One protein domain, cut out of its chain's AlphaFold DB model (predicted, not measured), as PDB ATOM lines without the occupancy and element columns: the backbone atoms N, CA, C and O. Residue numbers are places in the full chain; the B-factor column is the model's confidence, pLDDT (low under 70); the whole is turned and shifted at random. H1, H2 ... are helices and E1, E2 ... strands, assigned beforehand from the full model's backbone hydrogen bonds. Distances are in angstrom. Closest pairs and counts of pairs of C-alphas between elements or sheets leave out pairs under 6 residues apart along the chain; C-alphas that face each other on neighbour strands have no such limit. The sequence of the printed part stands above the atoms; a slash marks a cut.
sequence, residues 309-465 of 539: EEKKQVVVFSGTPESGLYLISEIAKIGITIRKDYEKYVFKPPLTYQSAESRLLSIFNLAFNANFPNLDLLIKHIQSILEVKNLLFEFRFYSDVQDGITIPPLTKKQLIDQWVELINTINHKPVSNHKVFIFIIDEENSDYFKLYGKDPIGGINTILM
ATOM      1  N   GLU A 309     101.122 141.005 109.356       71.50
ATOM      2  CA  GLU A 309     102.188 142.018 109.320       71.50
ATOM      3  C   GLU A 309     103.078 142.015 110.572       71.50
ATOM      4  O   GLU A 309     104.208 142.502 110.536       71.50
ATOM      5  N   GLU A 310     102.617 141.404 111.664       82.00
ATOM      6  CA  GLU A 310     103.352 141.374 112.928       82.00
ATOM      7  C   GLU A 310     104.598 140.480 112.849       82.00
ATOM      8  O   GLU A 310     104.549 139.343 112.366       82.00
ATOM      9  N   LYS A 311     105.734 140.985 113.353       86.44
ATOM     10  CA  LYS A 311     107.006 140.238 113.354       86.44
ATOM     11  C   LYS A 311     107.146 139.265 114.526       86.44
ATOM     12  O   LYS A 311     107.928 138.319 114.442       86.44
ATOM     13  N   LYS A 312     106.404 139.496 115.609       89.12
ATOM     14  CA  LYS A 312     106.402 138.669 116.820       89.12
ATOM     15  C   LYS A 312     104.969 138.305 117.143       89.12
ATOM     16  O   LYS A 312     104.111 139.186 117.184       89.12
ATOM     17  N   GLN A 313     104.707 137.022 117.342       87.81
ATOM     18  CA  GLN A 313     103.350 136.531 117.527       87.81
ATOM     19  C   GLN A 313     103.313 135.390 118.540       87.81
ATOM     20  O   GLN A 313     104.162 134.499 118.507       87.81
ATOM     21  N   VAL A 314     102.310 135.406 119.416       89.94
ATOM     22  CA  VAL A 314     102.049 134.356 120.406       89.94
ATOM     23  C   VAL A 314     100.748 133.656 120.055       89.94
ATOM     24  O   VAL A 314      99.741 134.294 119.752       89.94
ATOM     25  N   VAL A 315     100.750 132.333 120.131       89.81
ATOM     26  CA  VAL A 315      99.546 131.525 120.023       89.81
ATOM     27  C   VAL A 315      99.478 130.564 121.191       89.81
ATOM     28  O   VAL A 315     100.418 129.812 121.444       89.81
ATOM     29  N   VAL A 316      98.345 130.572 121.881       90.50
ATOM     30  CA  VAL A 316      98.081 129.705 123.023       90.50
ATOM     31  C   VAL A 316      97.061 128.652 122.633       90.50
ATOM     32  O   VAL A 316      95.923 128.968 122.294       90.50
ATOM     33  N   PHE A 317      97.475 127.399 122.727       90.31
ATOM     34  CA  PHE A 317      96.643 126.213 122.659       90.31
ATOM     35  C   PHE A 317      96.533 125.677 124.088       90.31
ATOM     36  O   PHE A 317      97.521 125.215 124.652       90.31
ATOM     37  N   SER A 318      95.338 125.726 124.673       89.44
ATOM     38  CA  SER A 318      95.066 125.163 125.997       89.44
ATOM     39  C   SER A 318      93.913 124.174 125.895       89.44
ATOM     40  O   SER A 318      92.910 124.454 125.236       89.44
ATOM     41  N   GLY A 319      94.076 122.997 126.481       87.25
ATOM     42  CA  GLY A 319      93.088 121.934 126.389       87.25
ATOM     43  C   GLY A 319      93.547 120.679 127.106       87.25
ATOM     44  O   GLY A 319      94.580 120.669 127.756       87.25
ATOM     45  N   THR A 320      92.769 119.613 126.979       84.75
ATOM     46  CA  THR A 320      93.201 118.276 127.412       84.75
ATOM     47  C   THR A 320      93.809 117.537 126.220       84.75
ATOM     48  O   THR A 320      93.520 117.911 125.082       84.75
ATOM     49  N   PRO A 321      94.577 116.451 126.410       80.75
ATOM     50  CA  PRO A 321      95.032 115.631 125.287       80.75
ATOM     51  C   PRO A 321      93.886 115.207 124.350       80.75
ATOM     52  O   PRO A 321      94.052 115.214 123.135       80.75
ATOM     53  N   GLU A 322      92.694 114.951 124.901       84.75
ATOM     54  CA  GLU A 322      91.484 114.570 124.157       84.75
ATOM     55  C   GLU A 322      90.853 115.701 123.326       84.75
ATOM     56  O   GLU A 322      90.014 115.437 122.461       84.75
ATOM     57  N   SER A 323      91.243 116.963 123.544       83.50
ATOM     58  CA  SER A 323      90.690 118.100 122.795       83.50
ATOM     59  C   SER A 323      91.247 118.228 121.376       83.50
ATOM     60  O   SER A 323      90.828 119.119 120.643       83.50
ATOM     61  N   GLY A 324      92.199 117.377 120.977       84.75
ATOM     62  CA  GLY A 324      92.851 117.466 119.667       84.75
ATOM     63  C   GLY A 324      93.908 118.569 119.591       84.75
ATOM     64  O   GLY A 324      94.286 118.995 118.501       84.75
ATOM     65  N   LEU A 325      94.402 119.023 120.748       87.06
ATOM     66  CA  LEU A 325      95.342 120.134 120.909       87.06
ATOM     67  C   LEU A 325      96.525 120.087 119.926       87.06
ATOM     68  O   LEU A 325      96.838 121.078 119.262       87.06
ATOM     69  N   TYR A 326      97.146 118.913 119.796       84.44
ATOM     70  CA  TYR A 326      98.281 118.693 118.904       84.44
ATOM     71  C   TYR A 326      97.922 118.875 117.436       84.44
ATOM     72  O   TYR A 326      98.624 119.594 116.724       84.44
ATOM     73  N   LEU A 327      96.802 118.296 117.002       86.19
ATOM     74  CA  LEU A 327      96.342 118.397 115.624       86.19
ATOM     75  C   LEU A 327      96.047 119.856 115.244       86.19
ATOM     76  O   LEU A 327      96.484 120.308 114.186       86.19
ATOM     77  N   ILE A 328      95.416 120.632 116.131       85.38
ATOM     78  CA  ILE A 328      95.194 122.076 115.920       85.38
ATOM     79  C   ILE A 328      96.526 122.813 115.773       85.38
ATOM     80  O   ILE A 328      96.677 123.647 114.878       85.38
ATOM     81  N   SER A 329      97.500 122.501 116.633       84.50
ATOM     82  CA  SER A 329      98.824 123.127 116.579       84.50
ATOM     83  C   SER A 329      99.548 122.835 115.260       84.50
ATOM     84  O   SER A 329     100.250 123.701 114.739       84.50
ATOM     85  N   GLU A 330      99.347 121.654 114.676       81.88
ATOM     86  CA  GLU A 330      99.908 121.292 113.373       81.88
ATOM     87  C   GLU A 330      99.168 121.975 112.218       81.88
ATOM     88  O   GLU A 330      99.799 122.519 111.311       81.88
ATOM     89  N   ILE A 331      97.835 122.045 112.274       78.44
ATOM     90  CA  ILE A 331      97.028 122.785 111.291       78.44
ATOM     91  C   ILE A 331      97.452 124.258 111.249       78.44
ATOM     92  O   ILE A 331      97.592 124.830 110.166       78.44
ATOM     93  N   ALA A 332      97.715 124.857 112.411       78.94
ATOM     94  CA  ALA A 332      98.237 126.212 112.517       78.94
ATOM     95  C   ALA A 332      99.571 126.384 111.773       78.94
ATOM     96  O   ALA A 332      99.723 127.317 110.986       78.94
ATOM     97  N   LYS A 333     100.518 125.456 111.964       77.25
ATOM     98  CA  LYS A 333     101.837 125.482 111.299       77.25
ATOM     99  C   LYS A 333     101.700 125.403 109.777       77.25
ATOM    100  O   LYS A 333     102.387 126.132 109.061       77.25
ATOM    101  N   ILE A 334     100.778 124.572 109.283       69.62
ATOM    102  CA  ILE A 334     100.479 124.440 107.848       69.62
ATOM    103  C   ILE A 334      99.848 125.731 107.297       69.62
ATOM    104  O   ILE A 334     100.246 126.210 106.231       69.62
ATOM    105  N   GLY A 335      98.874 126.301 108.014       61.25
ATOM    106  CA  GLY A 335      98.102 127.472 107.587       61.25
ATOM    107  C   GLY A 335      98.901 128.774 107.501       61.25
ATOM    108  O   GLY A 335      98.567 129.635 106.692       61.25
ATOM    109  N   ILE A 336      99.988 128.907 108.267       58.53
ATOM    110  CA  ILE A 336     100.823 130.121 108.303       58.53
ATOM    111  C   ILE A 336     101.586 130.365 106.983       58.53
ATOM    112  O   ILE A 336     102.196 131.414 106.802       58.53
ATOM    113  N   THR A 337     101.537 129.468 105.992       53.44
ATOM    114  CA  THR A 337     102.460 129.544 104.845       53.44
ATOM    115  C   THR A 337     103.906 129.546 105.337       53.44
ATOM    116  O   THR A 337     104.774 130.152 104.715       53.44
ATOM    117  N   ILE A 338     104.219 128.796 106.404       54.12
ATOM    118  CA  ILE A 338     105.606 128.382 106.645       54.12
ATOM    119  C   ILE A 338     105.961 127.283 105.634       54.12
ATOM    120  O   ILE A 338     106.396 126.181 105.959       54.12
ATOM    121  N   ARG A 339     105.729 127.570 104.349       47.53
ATOM    122  CA  ARG A 339     106.226 126.790 103.232       47.53
ATOM    123  C   ARG A 339     107.706 127.132 103.113       47.53
ATOM    124  O   ARG A 339     108.105 127.893 102.246       47.53
ATOM    125  N   LYS A 340     108.468 126.486 104.000       53.62
ATOM    126  CA  LYS A 340     109.916 126.272 103.946       53.62
ATOM    127  C   LYS A 340     110.746 127.520 104.242       53.62
ATOM    128  O   LYS A 340     111.163 128.203 103.324       53.62
ATOM    129  N   ASP A 341     110.954 127.789 105.528       69.88
ATOM    130  CA  ASP A 341     112.278 128.001 106.146       69.88
ATOM    131  C   ASP A 341     112.061 128.589 107.551       69.88
ATOM    132  O   ASP A 341     111.911 129.801 107.750       69.88
ATOM    133  N   TYR A 342     111.907 127.700 108.532       80.75
ATOM    134  CA  TYR A 342     111.875 128.076 109.936       80.75
ATOM    135  C   TYR A 342     112.698 127.099 110.747       80.75
ATOM    136  O   TYR A 342     112.730 125.904 110.451       80.75
ATOM    137  N   GLU A 343     113.329 127.608 111.794       88.00
ATOM    138  CA  GLU A 343     113.957 126.767 112.795       88.00
ATOM    139  C   GLU A 343     113.020 126.602 113.984       88.00
ATOM    140  O   GLU A 343     112.503 127.576 114.538       88.00
ATOM    141  N   LYS A 344     112.760 125.340 114.323       88.31
ATOM    142  CA  LYS A 344     111.858 124.949 115.398       88.31
ATOM    143  C   LYS A 344     112.666 124.543 116.614       88.31
ATOM    144  O   LYS A 344     113.531 123.678 116.516       88.31
ATOM    145  N   TYR A 345     112.284 125.076 117.765       90.38
ATOM    146  CA  TYR A 345     112.828 124.664 119.048       90.38
ATOM    147  C   TYR A 345     111.696 124.347 120.015       90.38
ATOM    148  O   TYR A 345     110.766 125.137 120.179       90.38
ATOM    149  N   VAL A 346     111.767 123.164 120.621       87.75
ATOM    150  CA  VAL A 346     110.776 122.680 121.583       87.75
ATOM    151  C   VAL A 346     111.344 122.833 122.983       87.75
ATOM    152  O   VAL A 346     112.433 122.339 123.275       87.75
ATOM    153  N   PHE A 347     110.588 123.482 123.857       86.12
ATOM    154  CA  PHE A 347     110.985 123.763 125.225       86.12
ATOM    155  C   PHE A 347     110.061 123.062 126.208       86.12
ATOM    156  O   PHE A 347     108.834 123.086 126.076       86.12
ATOM    157  N   LYS A 348     110.685 122.471 127.223       80.75
ATOM    158  CA  LYS A 348     110.026 121.833 128.356       80.75
ATOM    159  C   LYS A 348     110.439 122.585 129.621       80.75
ATOM    160  O   LYS A 348     111.642 122.738 129.849       80.75
ATOM    161  N   PRO A 349     109.496 123.115 130.410       70.62
ATOM    162  CA  PRO A 349     109.842 123.882 131.595       70.62
ATOM    163  C   PRO A 349     110.480 122.989 132.673       70.62
ATOM    164  O   PRO A 349     109.969 121.905 132.944       70.62
ATOM    165  N   PRO A 350     111.573 123.429 133.322       65.88
ATOM    166  CA  PRO A 350     112.193 122.700 134.415       65.88
ATOM    167  C   PRO A 350     111.365 122.863 135.695       65.88
ATOM    168  O   PRO A 350     110.891 123.956 136.009       65.88
ATOM    169  N   LEU A 351     111.255 121.783 136.471       60.50
ATOM    170  CA  LEU A 351     110.516 121.738 137.742       60.50
ATOM    171  C   LEU A 351     111.289 122.348 138.934       60.50
ATOM    172  O   LEU A 351     110.785 122.360 140.053       60.50
ATOM    173  N   THR A 352     112.521 122.835 138.735       60.78
ATOM    174  CA  THR A 352     113.403 123.284 139.829       60.78
ATOM    175  C   THR A 352     113.388 124.800 140.051       60.78
ATOM    176  O   THR A 352     113.280 125.604 139.121       60.78
ATOM    177  N   TYR A 353     113.549 125.209 141.314       58.38
ATOM    178  CA  TYR A 353     113.654 126.614 141.716       58.38
ATOM    179  C   TYR A 353     115.039 127.183 141.380       58.38
ATOM    180  O   TYR A 353     115.942 127.213 142.211       58.38
ATOM    181  N   GLN A 354     115.199 127.652 140.146       67.56
ATOM    182  CA  GLN A 354     116.313 128.512 139.734       67.56
ATOM    183  C   GLN A 354     115.859 129.976 139.657       67.56
ATOM    184  O   GLN A 354     114.657 130.247 139.519       67.56
ATOM    185  N   SER A 355     116.808 130.920 139.708       80.75
ATOM    186  CA  SER A 355     116.540 132.322 139.349       80.75
ATOM    187  C   SER A 355     115.967 132.405 137.923       80.75
ATOM    188  O   SER A 355     116.178 131.498 137.116       80.75
ATOM    189  N   ALA A 356     115.226 133.473 137.609       80.56
ATOM    190  CA  ALA A 356     114.591 133.642 136.294       80.56
ATOM    191  C   ALA A 356     115.603 133.519 135.139       80.56
ATOM    192  O   ALA A 356     115.382 132.770 134.192       80.56
ATOM    193  N   GLU A 357     116.752 134.186 135.266       86.06
ATOM    194  CA  GLU A 357     117.819 134.162 134.266       86.06
ATOM    195  C   GLU A 357     118.452 132.774 134.103       86.06
ATOM    196  O   GLU A 357     118.531 132.262 132.985       86.06
ATOM    197  N   SER A 358     118.853 132.121 135.201       85.56
ATOM    198  CA  SER A 358     119.450 130.780 135.134       85.56
ATOM    199  C   SER A 358     118.480 129.763 134.532       85.56
ATOM    200  O   SER A 358     118.887 128.906 133.747       85.56
ATOM    201  N   ARG A 359     117.186 129.914 134.829       85.88
ATOM    202  CA  ARG A 359     116.129 129.075 134.270       85.88
ATOM    203  C   ARG A 359     116.013 129.246 132.759       85.88
ATOM    204  O   ARG A 359     116.039 128.240 132.054       85.88
ATOM    205  N   LEU A 360     115.935 130.482 132.261       86.50
ATOM    206  CA  LEU A 360     115.905 130.760 130.820       86.50
ATOM    207  C   LEU A 360     117.128 130.162 130.118       86.50
ATOM    208  O   LEU A 360     116.972 129.390 129.173       86.50
ATOM    209  N   LEU A 361     118.332 130.440 130.624       89.50
ATOM    210  CA  LEU A 361     119.573 129.916 130.047       89.50
ATOM    211  C   LEU A 361     119.586 128.390 130.012       89.50
ATOM    212  O   LEU A 361     119.931 127.818 128.983       89.50
ATOM    213  N   SER A 362     119.160 127.723 131.089       87.62
ATOM    214  CA  SER A 362     119.109 126.257 131.139       87.62
ATOM    215  C   SER A 362     118.196 125.665 130.059       87.62
ATOM    216  O   SER A 362     118.589 124.724 129.372       87.62
ATOM    217  N   ILE A 363     117.016 126.254 129.856       86.69
ATOM    218  CA  ILE A 363     116.030 125.781 128.882       86.69
ATOM    219  C   ILE A 363     116.552 125.965 127.455       86.69
ATOM    220  O   ILE A 363     116.475 125.042 126.643       86.69
ATOM    221  N   PHE A 364     117.099 127.141 127.145       89.88
ATOM    222  CA  PHE A 364     117.634 127.432 125.817       89.88
ATOM    223  C   PHE A 364     118.906 126.651 125.504       89.88
ATOM    224  O   PHE A 364     119.044 126.161 124.390       89.88
ATOM    225  N   ASN A 365     119.807 126.483 126.472       90.62
ATOM    226  CA  ASN A 365     121.001 125.653 126.309       90.62
ATOM    227  C   ASN A 365     120.632 124.215 125.960       90.62
ATOM    228  O   ASN A 365     121.221 123.626 125.057       90.62
ATOM    229  N   LEU A 366     119.611 123.675 126.626       88.50
ATOM    230  CA  LEU A 366     119.125 122.329 126.361       88.50
ATOM    231  C   LEU A 366     118.471 122.231 124.975       88.50
ATOM    232  O   LEU A 366     118.778 121.315 124.218       88.50
ATOM    233  N   ALA A 367     117.628 123.197 124.604       88.38
ATOM    234  CA  ALA A 367     116.941 123.197 123.313       88.38
ATOM    235  C   ALA A 367     117.861 123.473 122.110       88.38
ATOM    236  O   ALA A 367     117.646 122.911 121.040       88.38
ATOM    237  N   PHE A 368     118.870 124.335 122.266       90.44
ATOM    238  CA  PHE A 368     119.836 124.675 121.211       90.44
ATOM    239  C   PHE A 368     121.050 123.738 121.205       90.44
ATOM    240  O   PHE A 368     121.898 123.856 120.325       90.44
ATOM    241  N   ASN A 369     121.149 122.820 122.176       90.94
ATOM    242  CA  ASN A 369     122.345 122.014 122.422       90.94
ATOM    243  C   ASN A 369     123.614 122.890 122.501       90.94
ATOM    244  O   ASN A 369     124.605 122.676 121.799       90.94
ATOM    245  N   ALA A 370     123.541 123.932 123.329       92.38
ATOM    246  CA  ALA A 370     124.536 124.991 123.457       92.38
ATOM    247  C   ALA A 370     124.834 125.305 124.935       92.38
ATOM    248  O   ALA A 370     124.238 124.728 125.841       92.38
ATOM    249  N   ASN A 371     125.781 126.214 125.186       92.81
ATOM    250  CA  ASN A 371     126.148 126.641 126.538       92.81
ATOM    251  C   ASN A 371     126.387 128.159 126.604       92.81
ATOM    252  O   ASN A 371     127.521 128.631 126.701       92.81
ATOM    253  N   PHE A 372     125.313 128.935 126.496       94.25
ATOM    254  CA  PHE A 372     125.325 130.379 126.687       94.25
ATOM    255  C   PHE A 372     125.551 130.706 128.170       94.25
ATOM    256  O   PHE A 372     124.788 130.234 129.017       94.25
ATOM    257  N   PRO A 373     126.562 131.528 128.501       92.00
ATOM    258  CA  PRO A 373     126.877 131.882 129.882       92.00
ATOM    259  C   PRO A 373     126.049 133.066 130.414       92.00
ATOM    260  O   PRO A 373     126.090 133.332 131.609       92.00
ATOM    261  N   ASN A 374     125.343 133.802 129.547       93.50
ATOM    262  CA  ASN A 374     124.495 134.947 129.895       93.50
ATOM    263  C   ASN A 374     123.423 135.199 128.819       93.50
ATOM    264  O   ASN A 374     123.519 134.677 127.700       93.50
ATOM    265  N   LEU A 375     122.405 136.000 129.156       91.06
ATOM    266  CA  LEU A 375     121.289 136.305 128.250       91.06
ATOM    267  C   LEU A 375     121.717 137.084 127.001       91.06
ATOM    268  O   LEU A 375     121.156 136.858 125.934       91.06
ATOM    269  N   ASP A 376     122.738 137.940 127.088       93.19
ATOM    270  CA  ASP A 376     123.201 138.735 125.942       93.19
ATOM    271  C   ASP A 376     123.698 137.857 124.787       93.19
ATOM    272  O   ASP A 376     123.412 138.121 123.615       93.19
ATOM    273  N   LEU A 377     124.451 136.799 125.099       94.38
ATOM    274  CA  LEU A 377     124.941 135.856 124.093       94.38
ATOM    275  C   LEU A 377     123.817 134.993 123.519       94.38
ATOM    276  O   LEU A 377     123.821 134.723 122.318       94.38
ATOM    277  N   LEU A 378     122.837 134.620 124.344       93.94
ATOM    278  CA  LEU A 378     121.630 133.939 123.886       93.94
ATOM    279  C   LEU A 378     120.829 134.821 122.912       93.94
ATOM    280  O   LEU A 378     120.496 134.374 121.817       93.94
ATOM    281  N   ILE A 379     120.572 136.084 123.264       93.69
ATOM    282  CA  ILE A 379     119.845 137.043 122.416       93.69
ATOM    283  C   ILE A 379     120.557 137.208 121.072       93.69
ATOM    284  O   ILE A 379     119.914 137.105 120.028       93.69
ATOM    285  N   LYS A 380     121.883 137.399 121.077       93.00
ATOM    286  CA  LYS A 380     122.684 137.501 119.843       93.00
ATOM    287  C   LYS A 380     122.582 136.248 118.981       93.00
ATOM    288  O   LYS A 380     122.494 136.353 117.759       93.00
ATOM    289  N   HIS A 381     122.577 135.070 119.599       93.25
ATOM    290  CA  HIS A 381     122.412 133.817 118.875       93.25
ATOM    291  C   HIS A 381     121.026 133.725 118.223       93.25
ATOM    292  O   HIS A 381     120.937 133.492 117.017       93.25
ATOM    293  N   ILE A 382     119.957 134.015 118.969       92.50
ATOM    294  CA  ILE A 382     118.592 134.023 118.424       92.50
ATOM    295  C   ILE A 382     118.465 135.046 117.284       92.50
ATOM    296  O   ILE A 382     117.899 134.739 116.235       92.50
ATOM    297  N   GLN A 383     119.038 136.242 117.453       91.75
ATOM    298  CA  GLN A 383     119.090 137.264 116.405       91.75
ATOM    299  C   GLN A 383     119.785 136.749 115.147       91.75
ATOM    300  O   GLN A 383     119.248 136.931 114.060       91.75
ATOM    301  N   SER A 384     120.925 136.063 115.283       91.19
ATOM    302  CA  SER A 384     121.659 135.520 114.134       91.19
ATOM    303  C   SER A 384     120.843 134.499 113.335       91.19
ATOM    304  O   SER A 384     120.910 134.490 112.110       91.19
ATOM    305  N   ILE A 385     120.011 133.694 114.004       90.56
ATOM    306  CA  ILE A 385     119.099 132.762 113.333       90.56
ATOM    307  C   ILE A 385     117.999 133.533 112.591       90.56
ATOM    308  O   ILE A 385     117.713 133.267 111.423       90.56
ATOM    309  N   LEU A 386     117.414 134.529 113.257       89.25
ATOM    310  CA  LEU A 386     116.328 135.356 112.724       89.25
ATOM    311  C   LEU A 386     116.761 136.259 111.551       89.25
ATOM    312  O   LEU A 386     115.935 136.860 110.860       89.25
ATOM    313  N   GLU A 387     118.062 136.382 111.303       87.62
ATOM    314  CA  GLU A 387     118.582 137.043 110.105       87.62
ATOM    315  C   GLU A 387     118.371 136.214 108.838       87.62
ATOM    316  O   GLU A 387     118.216 136.798 107.767       87.62
ATOM    317  N   VAL A 388     118.315 134.888 108.955       87.38
ATOM    318  CA  VAL A 388     118.271 133.969 107.808       87.38
ATOM    319  C   VAL A 388     116.969 133.190 107.677       87.38
ATOM    320  O   VAL A 388     116.638 132.806 106.562       87.38
ATOM    321  N   LYS A 389     116.224 132.968 108.766       88.31
ATOM    322  CA  LYS A 389     114.983 132.181 108.740       88.31
ATOM    323  C   LYS A 389     114.000 132.596 109.825       88.31
ATOM    324  O   LYS A 389     114.346 133.292 110.779       88.31
ATOM    325  N   ASN A 390     112.752 132.158 109.681       87.50
ATOM    326  CA  ASN A 390     111.747 132.332 110.728       87.50
ATOM    327  C   ASN A 390     112.083 131.463 111.948       87.50
ATOM    328  O   ASN A 390     112.759 130.440 111.837       87.50
ATOM    329  N   LEU A 391     111.567 131.837 113.113       89.69
ATOM    330  CA  LEU A 391     111.732 131.081 114.350       89.69
ATOM    331  C   LEU A 391     110.379 130.614 114.870       89.69
ATOM    332  O   LEU A 391     109.448 131.412 114.977       89.69
ATOM    333  N   LEU A 392     110.290 129.334 115.227       89.69
ATOM    334  CA  LEU A 392     109.171 128.777 115.977       89.69
ATOM    335  C   LEU A 392     109.671 128.256 117.321       89.69
ATOM    336  O   LEU A 392     110.394 127.262 117.392       89.69
ATOM    337  N   PHE A 393     109.229 128.905 118.386       91.06
ATOM    338  CA  PHE A 393     109.442 128.466 119.753       91.06
ATOM    339  C   PHE A 393     108.183 127.773 120.253       91.06
ATOM    340  O   PHE A 393     107.127 128.392 120.339       91.06
ATOM    341  N   GLU A 394     108.279 126.484 120.557       90.25
ATOM    342  CA  GLU A 394     107.148 125.674 120.997       90.25
ATOM    343  C   GLU A 394     107.328 125.276 122.459       90.25
ATOM    344  O   GLU A 394     108.199 124.478 122.798       90.25
ATOM    345  N   PHE A 395     106.504 125.839 123.330       88.94
ATOM    346  CA  PHE A 395     106.521 125.580 124.755       88.94
ATOM    347  C   PHE A 395     105.422 124.598 125.121       88.94
ATOM    348  O   PHE A 395     104.246 124.866 124.877       88.94
ATOM    349  N   ARG A 396     105.806 123.454 125.687       88.31
ATOM    350  CA  ARG A 396     104.864 122.387 126.026       88.31
ATOM    351  C   ARG A 396     104.754 122.232 127.535       88.31
ATOM    352  O   ARG A 396     105.726 121.856 128.189       88.31
ATOM    353  N   PHE A 397     103.562 122.476 128.062       86.38
ATOM    354  CA  PHE A 397     103.154 122.064 129.396       86.38
ATOM    355  C   PHE A 397     102.339 120.782 129.273       86.38
ATOM    356  O   PHE A 397     101.262 120.783 128.681       86.38
ATOM    357  N   TYR A 398     102.859 119.694 129.821       78.19
ATOM    358  CA  TYR A 398     102.164 118.419 129.895       78.19
ATOM    359  C   TYR A 398     102.456 117.777 131.248       78.19
ATOM    360  O   TYR A 398     103.527 117.993 131.822       78.19
ATOM    361  N   SER A 399     101.508 116.996 131.759       61.94
ATOM    362  CA  SER A 399     101.706 116.236 132.988       61.94
ATOM    363  C   SER A 399     102.615 115.047 132.679       61.94
ATOM    364  O   SER A 399     102.179 114.099 132.020       61.94
ATOM    365  N   ASP A 400     103.873 115.076 133.117       55.06
ATOM    366  CA  ASP A 400     104.716 113.885 133.029       55.06
ATOM    367  C   ASP A 400     104.133 112.824 133.977       55.06
ATOM    368  O   ASP A 400     104.111 112.981 135.201       55.06
ATOM    369  N   VAL A 401     103.594 111.750 133.392       45.94
ATOM    370  CA  VAL A 401     102.852 110.690 134.100       45.94
ATOM    371  C   VAL A 401     103.721 110.002 135.163       45.94
ATOM    372  O   VAL A 401     103.192 109.389 136.086       45.94
ATOM    373  N   GLN A 402     105.049 110.118 135.061       43.66
ATOM    374  CA  GLN A 402     105.988 109.501 135.998       43.66
ATOM    375  C   GLN A 402     106.145 110.260 137.324       43.66
ATOM    376  O   GLN A 402     106.397 109.606 138.331       43.66
ATOM    377  N   ASP A 403     105.916 111.579 137.357       50.28
ATOM    378  CA  ASP A 403     106.116 112.388 138.572       50.28
ATOM    379  C   ASP A 403     104.815 112.985 139.137       50.28
ATOM    380  O   ASP A 403     104.781 113.391 140.297       50.28
ATOM    381  N   GLY A 404     103.723 113.032 138.361       54.28
ATOM    382  CA  GLY A 404     102.408 113.493 138.841       54.28
ATOM    383  C   GLY A 404     102.352 114.968 139.272       54.28
ATOM    384  O   GLY A 404     101.363 115.400 139.865       54.28
ATOM    385  N   ILE A 405     103.398 115.748 138.989       63.69
ATOM    386  CA  ILE A 405     103.491 117.166 139.343       63.69
ATOM    387  C   ILE A 405     102.852 117.993 138.225       63.69
ATOM    388  O   ILE A 405     103.384 118.064 137.120       63.69
ATOM    389  N   THR A 406     101.728 118.643 138.523       72.62
ATOM    390  CA  THR A 406     101.129 119.667 137.657       72.62
ATOM    391  C   THR A 406     101.760 121.028 137.932       72.62
ATOM    392  O   THR A 406     102.039 121.381 139.084       72.62
ATOM    393  N   ILE A 407     102.001 121.818 136.884       78.81
ATOM    394  CA  ILE A 407     102.591 123.152 137.048       78.81
ATOM    395  C   ILE A 407     101.466 124.145 137.372       78.81
ATOM    396  O   ILE A 407     100.547 124.311 136.569       78.81
ATOM    397  N   PRO A 408     101.518 124.881 138.498       85.62
ATOM    398  CA  PRO A 408     100.466 125.836 138.828       85.62
ATOM    399  C   PRO A 408     100.276 126.888 137.717       85.62
ATOM    400  O   PRO A 408     101.274 127.424 137.223       85.62
ATOM    401  N   PRO A 409      99.035 127.277 137.359       88.06
ATOM    402  CA  PRO A 409      98.779 128.243 136.284       88.06
ATOM    403  C   PRO A 409      99.529 129.572 136.442       88.06
ATOM    404  O   PRO A 409     100.001 130.150 135.466       88.06
ATOM    405  N   LEU A 410      99.706 130.043 137.681       87.12
ATOM    406  CA  LEU A 410     100.476 131.258 137.957       87.12
ATOM    407  C   LEU A 410     101.970 131.082 137.642       87.12
ATOM    408  O   LEU A 410     102.603 131.998 137.126       87.12
ATOM    409  N   THR A 411     102.531 129.902 137.905       85.12
ATOM    410  CA  THR A 411     103.912 129.562 137.544       85.12
ATOM    411  C   THR A 411     104.072 129.475 136.029       85.12
ATOM    412  O   THR A 411     105.049 129.999 135.497       85.12
ATOM    413  N   LYS A 412     103.094 128.899 135.315       87.75
ATOM    414  CA  LYS A 412     103.070 128.905 133.843       87.75
ATOM    415  C   LYS A 412     103.071 130.324 133.289       87.75
ATOM    416  O   LYS A 412     103.901 130.638 132.442       87.75
ATOM    417  N   LYS A 413     102.202 131.188 133.824       88.81
ATOM    418  CA  LYS A 413     102.139 132.613 133.476       88.81
ATOM    419  C   LYS A 413     103.499 133.292 133.655       88.81
ATOM    420  O   LYS A 413     103.990 133.922 132.731       88.81
ATOM    421  N   GLN A 414     104.138 133.113 134.812       86.69
ATOM    422  CA  GLN A 414     105.457 133.694 135.091       86.69
ATOM    423  C   GLN A 414     106.530 133.224 134.104       86.69
ATOM    424  O   GLN A 414     107.365 134.020 133.688       86.69
ATOM    425  N   LEU A 415     106.514 131.943 133.730       86.38
ATOM    426  CA  LEU A 415     107.426 131.410 132.720       86.38
ATOM    427  C   LEU A 415     107.158 132.059 131.361       86.38
ATOM    428  O   LEU A 415     108.081 132.583 130.751       86.38
ATOM    429  N   ILE A 416     105.904 132.087 130.914       89.06
ATOM    430  CA  ILE A 416     105.523 132.719 129.646       89.06
ATOM    431  C   ILE A 416     105.940 134.195 129.626       89.06
ATOM    432  O   ILE A 416     106.533 134.635 128.645       89.06
ATOM    433  N   ASP A 417     105.704 134.936 130.711       89.50
ATOM    434  CA  ASP A 417     106.069 136.352 130.831       89.50
ATOM    435  C   ASP A 417     107.582 136.562 130.672       89.50
ATOM    436  O   ASP A 417     107.998 137.391 129.866       89.50
ATOM    437  N   GLN A 418     108.406 135.770 131.368       87.69
ATOM    438  CA  GLN A 418     109.875 135.832 131.267       87.69
ATOM    439  C   GLN A 418     110.371 135.571 129.841       87.69
ATOM    440  O   GLN A 418     111.300 136.216 129.353       87.69
ATOM    441  N   TRP A 419     109.749 134.611 129.163       86.81
ATOM    442  CA  TRP A 419     110.080 134.267 127.786       86.81
ATOM    443  C   TRP A 419     109.689 135.367 126.812       86.81
ATOM    444  O   TRP A 419     110.488 135.769 125.969       86.81
ATOM    445  N   VAL A 420     108.466 135.869 126.929       88.50
ATOM    446  CA  VAL A 420     107.962 136.947 126.082       88.50
ATOM    447  C   VAL A 420     108.782 138.221 126.280       88.50
ATOM    448  O   VAL A 420     109.117 138.882 125.298       88.50
ATOM    449  N   GLU A 421     109.189 138.528 127.511       90.25
ATOM    450  CA  GLU A 421     110.105 139.628 127.811       90.25
ATOM    451  C   GLU A 421     111.445 139.461 127.080       90.25
ATOM    452  O   GLU A 421     111.862 140.369 126.358       90.25
ATOM    453  N   LEU A 422     112.067 138.277 127.153       89.19
ATOM    454  CA  LEU A 422     113.289 137.975 126.403       89.19
ATOM    455  C   LEU A 422     113.086 138.164 124.893       89.19
ATOM    456  O   LEU A 422     113.893 138.825 124.240       89.19
ATOM    457  N   ILE A 423     111.999 137.643 124.321       88.75
ATOM    458  CA  ILE A 423     111.711 137.801 122.889       88.75
ATOM    459  C   ILE A 423     111.460 139.268 122.521       88.75
ATOM    460  O   ILE A 423     111.828 139.706 121.426       88.75
ATOM    461  N   ASN A 424     110.907 140.080 123.418       89.38
ATOM    462  CA  ASN A 424     110.767 141.515 123.192       89.38
ATOM    463  C   ASN A 424     112.112 142.238 123.107       89.38
ATOM    464  O   ASN A 424     112.237 143.125 122.264       89.38
ATOM    465  N   THR A 425     113.130 141.802 123.857       89.44
ATOM    466  CA  THR A 425     114.494 142.365 123.749       89.44
ATOM    467  C   THR A 425     115.168 142.094 122.398       89.44
ATOM    468  O   THR A 425     116.091 142.808 121.999       89.44
ATOM    469  N   ILE A 426     114.695 141.092 121.647       86.69
ATOM    470  CA  ILE A 426     115.218 140.763 120.318       86.69
ATOM    471  C   ILE A 426     114.799 141.845 119.324       86.69
ATOM    472  O   ILE A 426     113.645 141.927 118.898       86.69
ATOM    473  N   ASN A 427     115.757 142.659 118.897       84.00
ATOM    474  CA  ASN A 427     115.531 143.639 117.839       84.00
ATOM    475  C   ASN A 427     115.550 142.985 116.452       84.00
ATOM    476  O   ASN A 427     116.524 142.326 116.085       84.00
ATOM    477  N   HIS A 428     114.506 143.219 115.654       82.44
ATOM    478  CA  HIS A 428     114.530 142.882 114.231       82.44
ATOM    479  C   HIS A 428     115.389 143.894 113.474       82.44
ATOM    480  O   HIS A 428     115.197 145.104 113.615       82.44
ATOM    481  N   LYS A 429     116.282 143.421 112.596       77.25
ATOM    482  CA  LYS A 429     116.909 144.306 111.606       77.25
ATOM    483  C   LYS A 429     115.818 144.905 110.697       77.25
ATOM    484  O   LYS A 429     114.897 144.171 110.327       77.25
ATOM    485  N   PRO A 430     115.920 146.183 110.283       73.69
ATOM    486  CA  PRO A 430     114.910 146.832 109.438       73.69
ATOM    487  C   PRO A 430     114.584 146.051 108.156       73.69
ATOM    488  O   PRO A 430     113.436 146.017 107.734       73.69
ATOM    489  N   VAL A 431     115.588 145.376 107.588       71.75
ATOM    490  CA  VAL A 431     115.502 144.622 106.326       71.75
ATOM    491  C   VAL A 431     114.984 143.185 106.517       71.75
ATOM    492  O   VAL A 431     114.604 142.537 105.548       71.75
ATOM    493  N   SER A 432     114.953 142.658 107.750       76.31
ATOM    494  CA  SER A 432     114.494 141.285 107.997       76.31
ATOM    495  C   SER A 432     112.966 141.216 108.019       76.31
ATOM    496  O   SER A 432     112.323 141.864 108.851       76.31
ATOM    497  N   ASN A 433     112.406 140.388 107.133       81.56
ATOM    498  CA  ASN A 433     110.989 140.010 107.124       81.56
ATOM    499  C   ASN A 433     110.720 138.713 107.908       81.56
ATOM    500  O   ASN A 433     109.583 138.242 107.929       81.56
ATOM    501  N   HIS A 434     111.745 138.134 108.541       86.88
ATOM    502  CA  HIS A 434     111.592 136.916 109.327       86.88
ATOM    503  C   HIS A 434     110.852 137.186 110.632       86.88
ATOM    504  O   HIS A 434     111.047 138.213 111.295       86.88
ATOM    505  N   LYS A 435     110.016 136.222 111.002       87.12
ATOM    506  CA  LYS A 435     109.097 136.312 112.131       87.12
ATOM    507  C   LYS A 435     109.461 135.339 113.236       87.12
ATOM    508  O   LYS A 435     110.045 134.283 112.985       87.12
ATOM    509  N   VAL A 436     109.061 135.696 114.449       89.25
ATOM    510  CA  VAL A 436     109.126 134.841 115.631       89.25
ATOM    511  C   VAL A 436     107.709 134.441 116.018       89.25
ATOM    512  O   VAL A 436     106.880 135.293 116.340       89.25
ATOM    513  N   PHE A 437     107.455 133.140 116.017       88.81
ATOM    514  CA  PHE A 437     106.222 132.539 116.505       88.81
ATOM    515  C   PHE A 437     106.491 131.847 117.837       88.81
ATOM    516  O   PHE A 437     107.428 131.058 117.955       88.81
ATOM    517  N   ILE A 438     105.653 132.124 118.828       90.62
ATOM    518  CA  ILE A 438     105.677 131.473 120.137       90.62
ATOM    519  C   ILE A 438     104.397 130.662 120.260       90.62
ATOM    520  O   ILE A 438     103.305 131.220 120.335       90.62
ATOM    521  N   PHE A 439     104.521 129.343 120.243       90.75
ATOM    522  CA  PHE A 439     103.412 128.419 120.418       90.75
ATOM    523  C   PHE A 439     103.445 127.901 121.846       90.75
ATOM    524  O   PHE A 439     104.430 127.306 122.265       90.75
ATOM    525  N   ILE A 440     102.367 128.117 122.585       91.56
ATOM    526  CA  ILE A 440     102.192 127.619 123.946       91.56
ATOM    527  C   ILE A 440     101.168 126.498 123.865       91.56
ATOM    528  O   ILE A 440     100.031 126.744 123.487       91.56
ATOM    529  N   ILE A 441     101.578 125.276 124.176       90.44
ATOM    530  CA  ILE A 441     100.741 124.078 124.164       90.44
ATOM    531  C   ILE A 441     100.599 123.619 125.612       90.44
ATOM    532  O   ILE A 441     101.580 123.191 126.215       90.44
ATOM    533  N   ASP A 442      99.403 123.740 126.176       90.38
ATOM    534  CA  ASP A 442      99.106 123.399 127.568       90.38
ATOM    535  C   ASP A 442      98.050 122.295 127.665       90.38
ATOM    536  O   ASP A 442      96.861 122.546 127.465       90.38
ATOM    537  N   GLU A 443      98.494 121.076 127.980       87.75
ATOM    538  CA  GLU A 443      97.635 119.897 128.158       87.75
ATOM    539  C   GLU A 443      96.902 119.860 129.504       87.75
ATOM    540  O   GLU A 443      95.992 119.051 129.697       87.75
ATOM    541  N   GLU A 444      97.288 120.709 130.458       85.94
ATOM    542  CA  GLU A 444      96.607 120.784 131.754       85.94
ATOM    543  C   GLU A 444      95.431 121.781 131.718       85.94
ATOM    544  O   GLU A 444      94.809 122.039 132.748       85.94
ATOM    545  N   ASN A 445      95.110 122.328 130.536       87.12
ATOM    546  CA  ASN A 445      93.933 123.157 130.274       87.12
ATOM    547  C   ASN A 445      93.824 124.420 131.159       87.12
ATOM    548  O   ASN A 445      92.769 124.707 131.732       87.12
ATOM    549  N   SER A 446      94.909 125.192 131.296       89.69
ATOM    550  CA  SER A 446      94.867 126.454 132.050       89.69
ATOM    551  C   SER A 446      94.023 127.520 131.338       89.69
ATOM    552  O   SER A 446      94.082 127.675 130.116       89.69
ATOM    553  N   ASP A 447      93.287 128.321 132.112       89.00
ATOM    554  CA  ASP A 447      92.502 129.452 131.604       89.00
ATOM    555  C   ASP A 447      93.378 130.708 131.444       89.00
ATOM    556  O   ASP A 447      93.506 131.541 132.347       89.00
ATOM    557  N   TYR A 448      94.001 130.843 130.274       89.19
ATOM    558  CA  TYR A 448      94.845 131.996 129.948       89.19
ATOM    559  C   TYR A 448      94.057 133.293 129.751       89.19
ATOM    560  O   TYR A 448      94.616 134.369 129.969       89.19
ATOM    561  N   PHE A 449      92.764 133.213 129.422       86.81
ATOM    562  CA  PHE A 449      91.910 134.395 129.348       86.81
ATOM    563  C   PHE A 449      91.728 135.013 130.736       86.81
ATOM    564  O   PHE A 449      91.809 136.227 130.894       86.81
ATOM    565  N   LYS A 450      91.576 134.192 131.779       89.50
ATOM    566  CA  LYS A 450      91.547 134.680 133.165       89.50
ATOM    567  C   LYS A 450      92.900 135.215 133.645       89.50
ATOM    568  O   LYS A 450      92.928 136.126 134.469       89.50
ATOM    569  N   LEU A 451      94.012 134.656 133.163       89.06
ATOM    570  CA  LEU A 451      95.367 135.059 133.572       89.06
ATOM    571  C   LEU A 451      95.834 136.380 132.943       89.06
ATOM    572  O   LEU A 451      96.576 137.119 133.592       89.06
ATOM    573  N   TYR A 452      95.433 136.651 131.699       88.06
ATOM    574  CA  TYR A 452      95.902 137.801 130.911       88.06
ATOM    575  C   TYR A 452      94.797 138.782 130.501       88.06
ATOM    576  O   TYR A 452      95.092 139.900 130.092       88.06
ATOM    577  N   GLY A 453      93.524 138.403 130.610       82.56
ATOM    578  CA  GLY A 453      92.413 139.194 130.087       82.56
ATOM    579  C   GLY A 453      92.373 139.187 128.556       82.56
ATOM    580  O   GLY A 453      92.630 138.170 127.914       82.56
ATOM    581  N   LYS A 454      92.019 140.338 127.971       72.81
ATOM    582  CA  LYS A 454      92.022 140.566 126.513       72.81
ATOM    583  C   LYS A 454      93.335 141.173 126.005       72.81
ATOM    584  O   LYS A 454      93.445 141.434 124.809       72.81
ATOM    585  N   ASP A 455      94.287 141.427 126.897       78.56
ATOM    586  CA  ASP A 455      95.502 142.154 126.560       78.56
ATOM    587  C   ASP A 455      96.537 141.239 125.883       78.56
ATOM    588  O   ASP A 455      96.610 140.044 126.192       78.56
ATOM    589  N   PRO A 456      97.361 141.775 124.963       82.69
ATOM    590  CA  PRO A 456      98.459 141.024 124.367       82.69
ATOM    591  C   PRO A 456      99.426 140.521 125.448       82.69
ATOM    592  O   PRO A 456      99.862 141.294 126.307       82.69
ATOM    593  N   ILE A 457      99.811 139.243 125.390       87.94
ATOM    594  CA  ILE A 457     100.772 138.658 126.331       87.94
ATOM    595  C   ILE A 457     102.109 139.372 126.145       87.94
ATOM    596  O   ILE A 457     102.714 139.321 125.074       87.94
ATOM    597  N   GLY A 458     102.528 140.092 127.189       82.75
ATOM    598  CA  GLY A 458     103.739 140.912 127.196       82.75
ATOM    599  C   GLY A 458     103.839 141.877 126.010       82.75
ATOM    600  O   GLY A 458     104.930 142.091 125.497       82.75
ATOM    601  N   GLY A 459     102.720 142.426 125.529       83.19
ATOM    602  CA  GLY A 459     102.716 143.373 124.407       83.19
ATOM    603  C   GLY A 459     102.930 142.746 123.024       83.19
ATOM    604  O   GLY A 459     102.993 143.479 122.040       83.19
ATOM    605  N   ILE A 460     103.015 141.415 122.922       87.38
ATOM    606  CA  ILE A 460     103.098 140.698 121.646       87.38
ATOM    607  C   ILE A 460     101.696 140.278 121.205       87.38
ATOM    608  O   ILE A 460     100.924 139.731 121.996       87.38
ATOM    609  N   ASN A 461     101.381 140.482 119.923       86.44
ATOM    610  CA  ASN A 461     100.109 140.068 119.340       86.44
ATOM    611  C   ASN A 461      99.816 138.591 119.657       86.44
ATOM    612  O   ASN A 461     100.604 137.705 119.316       86.44
ATOM    613  N   THR A 462      98.703 138.341 120.344       88.00
ATOM    614  CA  THR A 462      98.382 137.044 120.945       88.00
ATOM    615  C   THR A 462      97.072 136.506 120.391       88.00
ATOM    616  O   THR A 462      96.064 137.210 120.395       88.00
ATOM    617  N   ILE A 463      97.055 135.228 120.006       87.31
ATOM    618  CA  ILE A 463      95.813 134.472 119.839       87.31
ATOM    619  C   ILE A 463      95.651 133.485 120.981       87.31
ATOM    620  O   ILE A 463      96.507 132.629 121.199       87.31
ATOM    621  N   LEU A 464      94.504 133.547 121.645       87.25
ATOM    622  CA  LEU A 464      94.033 132.472 122.506       87.25
ATOM    623  C   LEU A 464      93.130 131.567 121.668       87.25
ATOM    624  O   LEU A 464      92.080 132.013 121.199       87.25
ATOM    625  N   MET A 465      93.546 130.321 121.434       86.19
ATOM    626  CA  MET A 465      92.709 129.371 120.707       86.19
ATOM    627  C   MET A 465      91.471 129.037 121.536       86.19
ATOM    628  O   MET A 465      91.612 128.655 122.701       86.19
TER     629      MET A 465
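What this domain is: This is residues 309 to 465 of the 539 residues of an uncharacterized protein of Pedobacter sp. HMWF019 (UniProt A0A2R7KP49). A twisted slab of five parallel strands has helices on both faces, making three layers. The long helix H4 runs along one face over E4, with H2 and H3 on that face toward the E2 edge; H1 covers the other face, and little H5 only grazes the sheet. The printed part has 157 residues with five named helices and five named strands, in the order E1 H1 E2 H2 H3 E3 H4 E4 H5 E5; the sheet's order is E2 E3 E4 E1 E5. The class is mixed, and the whole is compact, with a radius of gyration of the C-alphas of 15.3 A and spans of 44 by 36 by 28 A.

How they stand to each other: Begin at E1, residues 312 to 318, an inner strand. On one side find the edge strand E5, residues 461 to 464, with N 314 and O 461 2.9 A apart, and on the other E4, residues 436 to 442, with N 315 and O 438 2.8 A apart. Next come E3, residues 390 to 397, whose N 393 is 2.8 A from O 437, and the edge strand E2, residues 342 to 347, whose N 345 is 2.9 A from O 392; these pairs are within hydrogen-bond range. H1, residues 325 to 335, is on the sheet at a height of 10.0 A and runs along the strands, at 9 degrees to E4 on the local plane. H4, residues 409 to 425, is on the opposite face at a height of 10.1 A, over E4 and along it at 6 degrees on the local plane. H2, residues 356 to 368, comes closest to E2 at the C-alphas of Ala 367 and Tyr 345, 6.1 A apart. H3, residues 375 to 386, touches H2 with residues 375 to 378 alone, the same way at a steep tilt of 38 degrees; the closest C-alphas, of Leu 361 and Leu 375, are 6.9 A apart. H5, residues 448 to 452, is close to but not clearly touching H4, with the C-alphas of Lys 413 and Leu 451 closest at 7.2 A. E2, H2 H3, E3 and E3, H4, E4 are strand-helix-strand units, parallel neighbour strands with helices between; E1, H1, E2 and E4, H5, E5 are split ones, with other strands between; these four crossovers are right-handed. In H1, H2, H3, H4 and H5 every O i to N i+4 pair is within hydrogen-bond range.

Where its parts are: Find C-alpha 312 at (106.402, 138.669, 116.820); from there E1 runs 19.9 A. H4 starts at C-alpha 409, (98.779, 128.243, 136.284), and runs 24.6 A; E3 measures 23.0 A. E5 ends at C-alpha 464, (94.033, 132.472, 122.506).

The domain as a whole: Look to Gln 402 and Val 431 for the C-alphas farthest apart, 47.0 A. The printed part has no cut, and the link E3 to H4, 11 residues, is long. Confidence is under 70 at residues 334 to 341, 350 to 354 and 399 to 405.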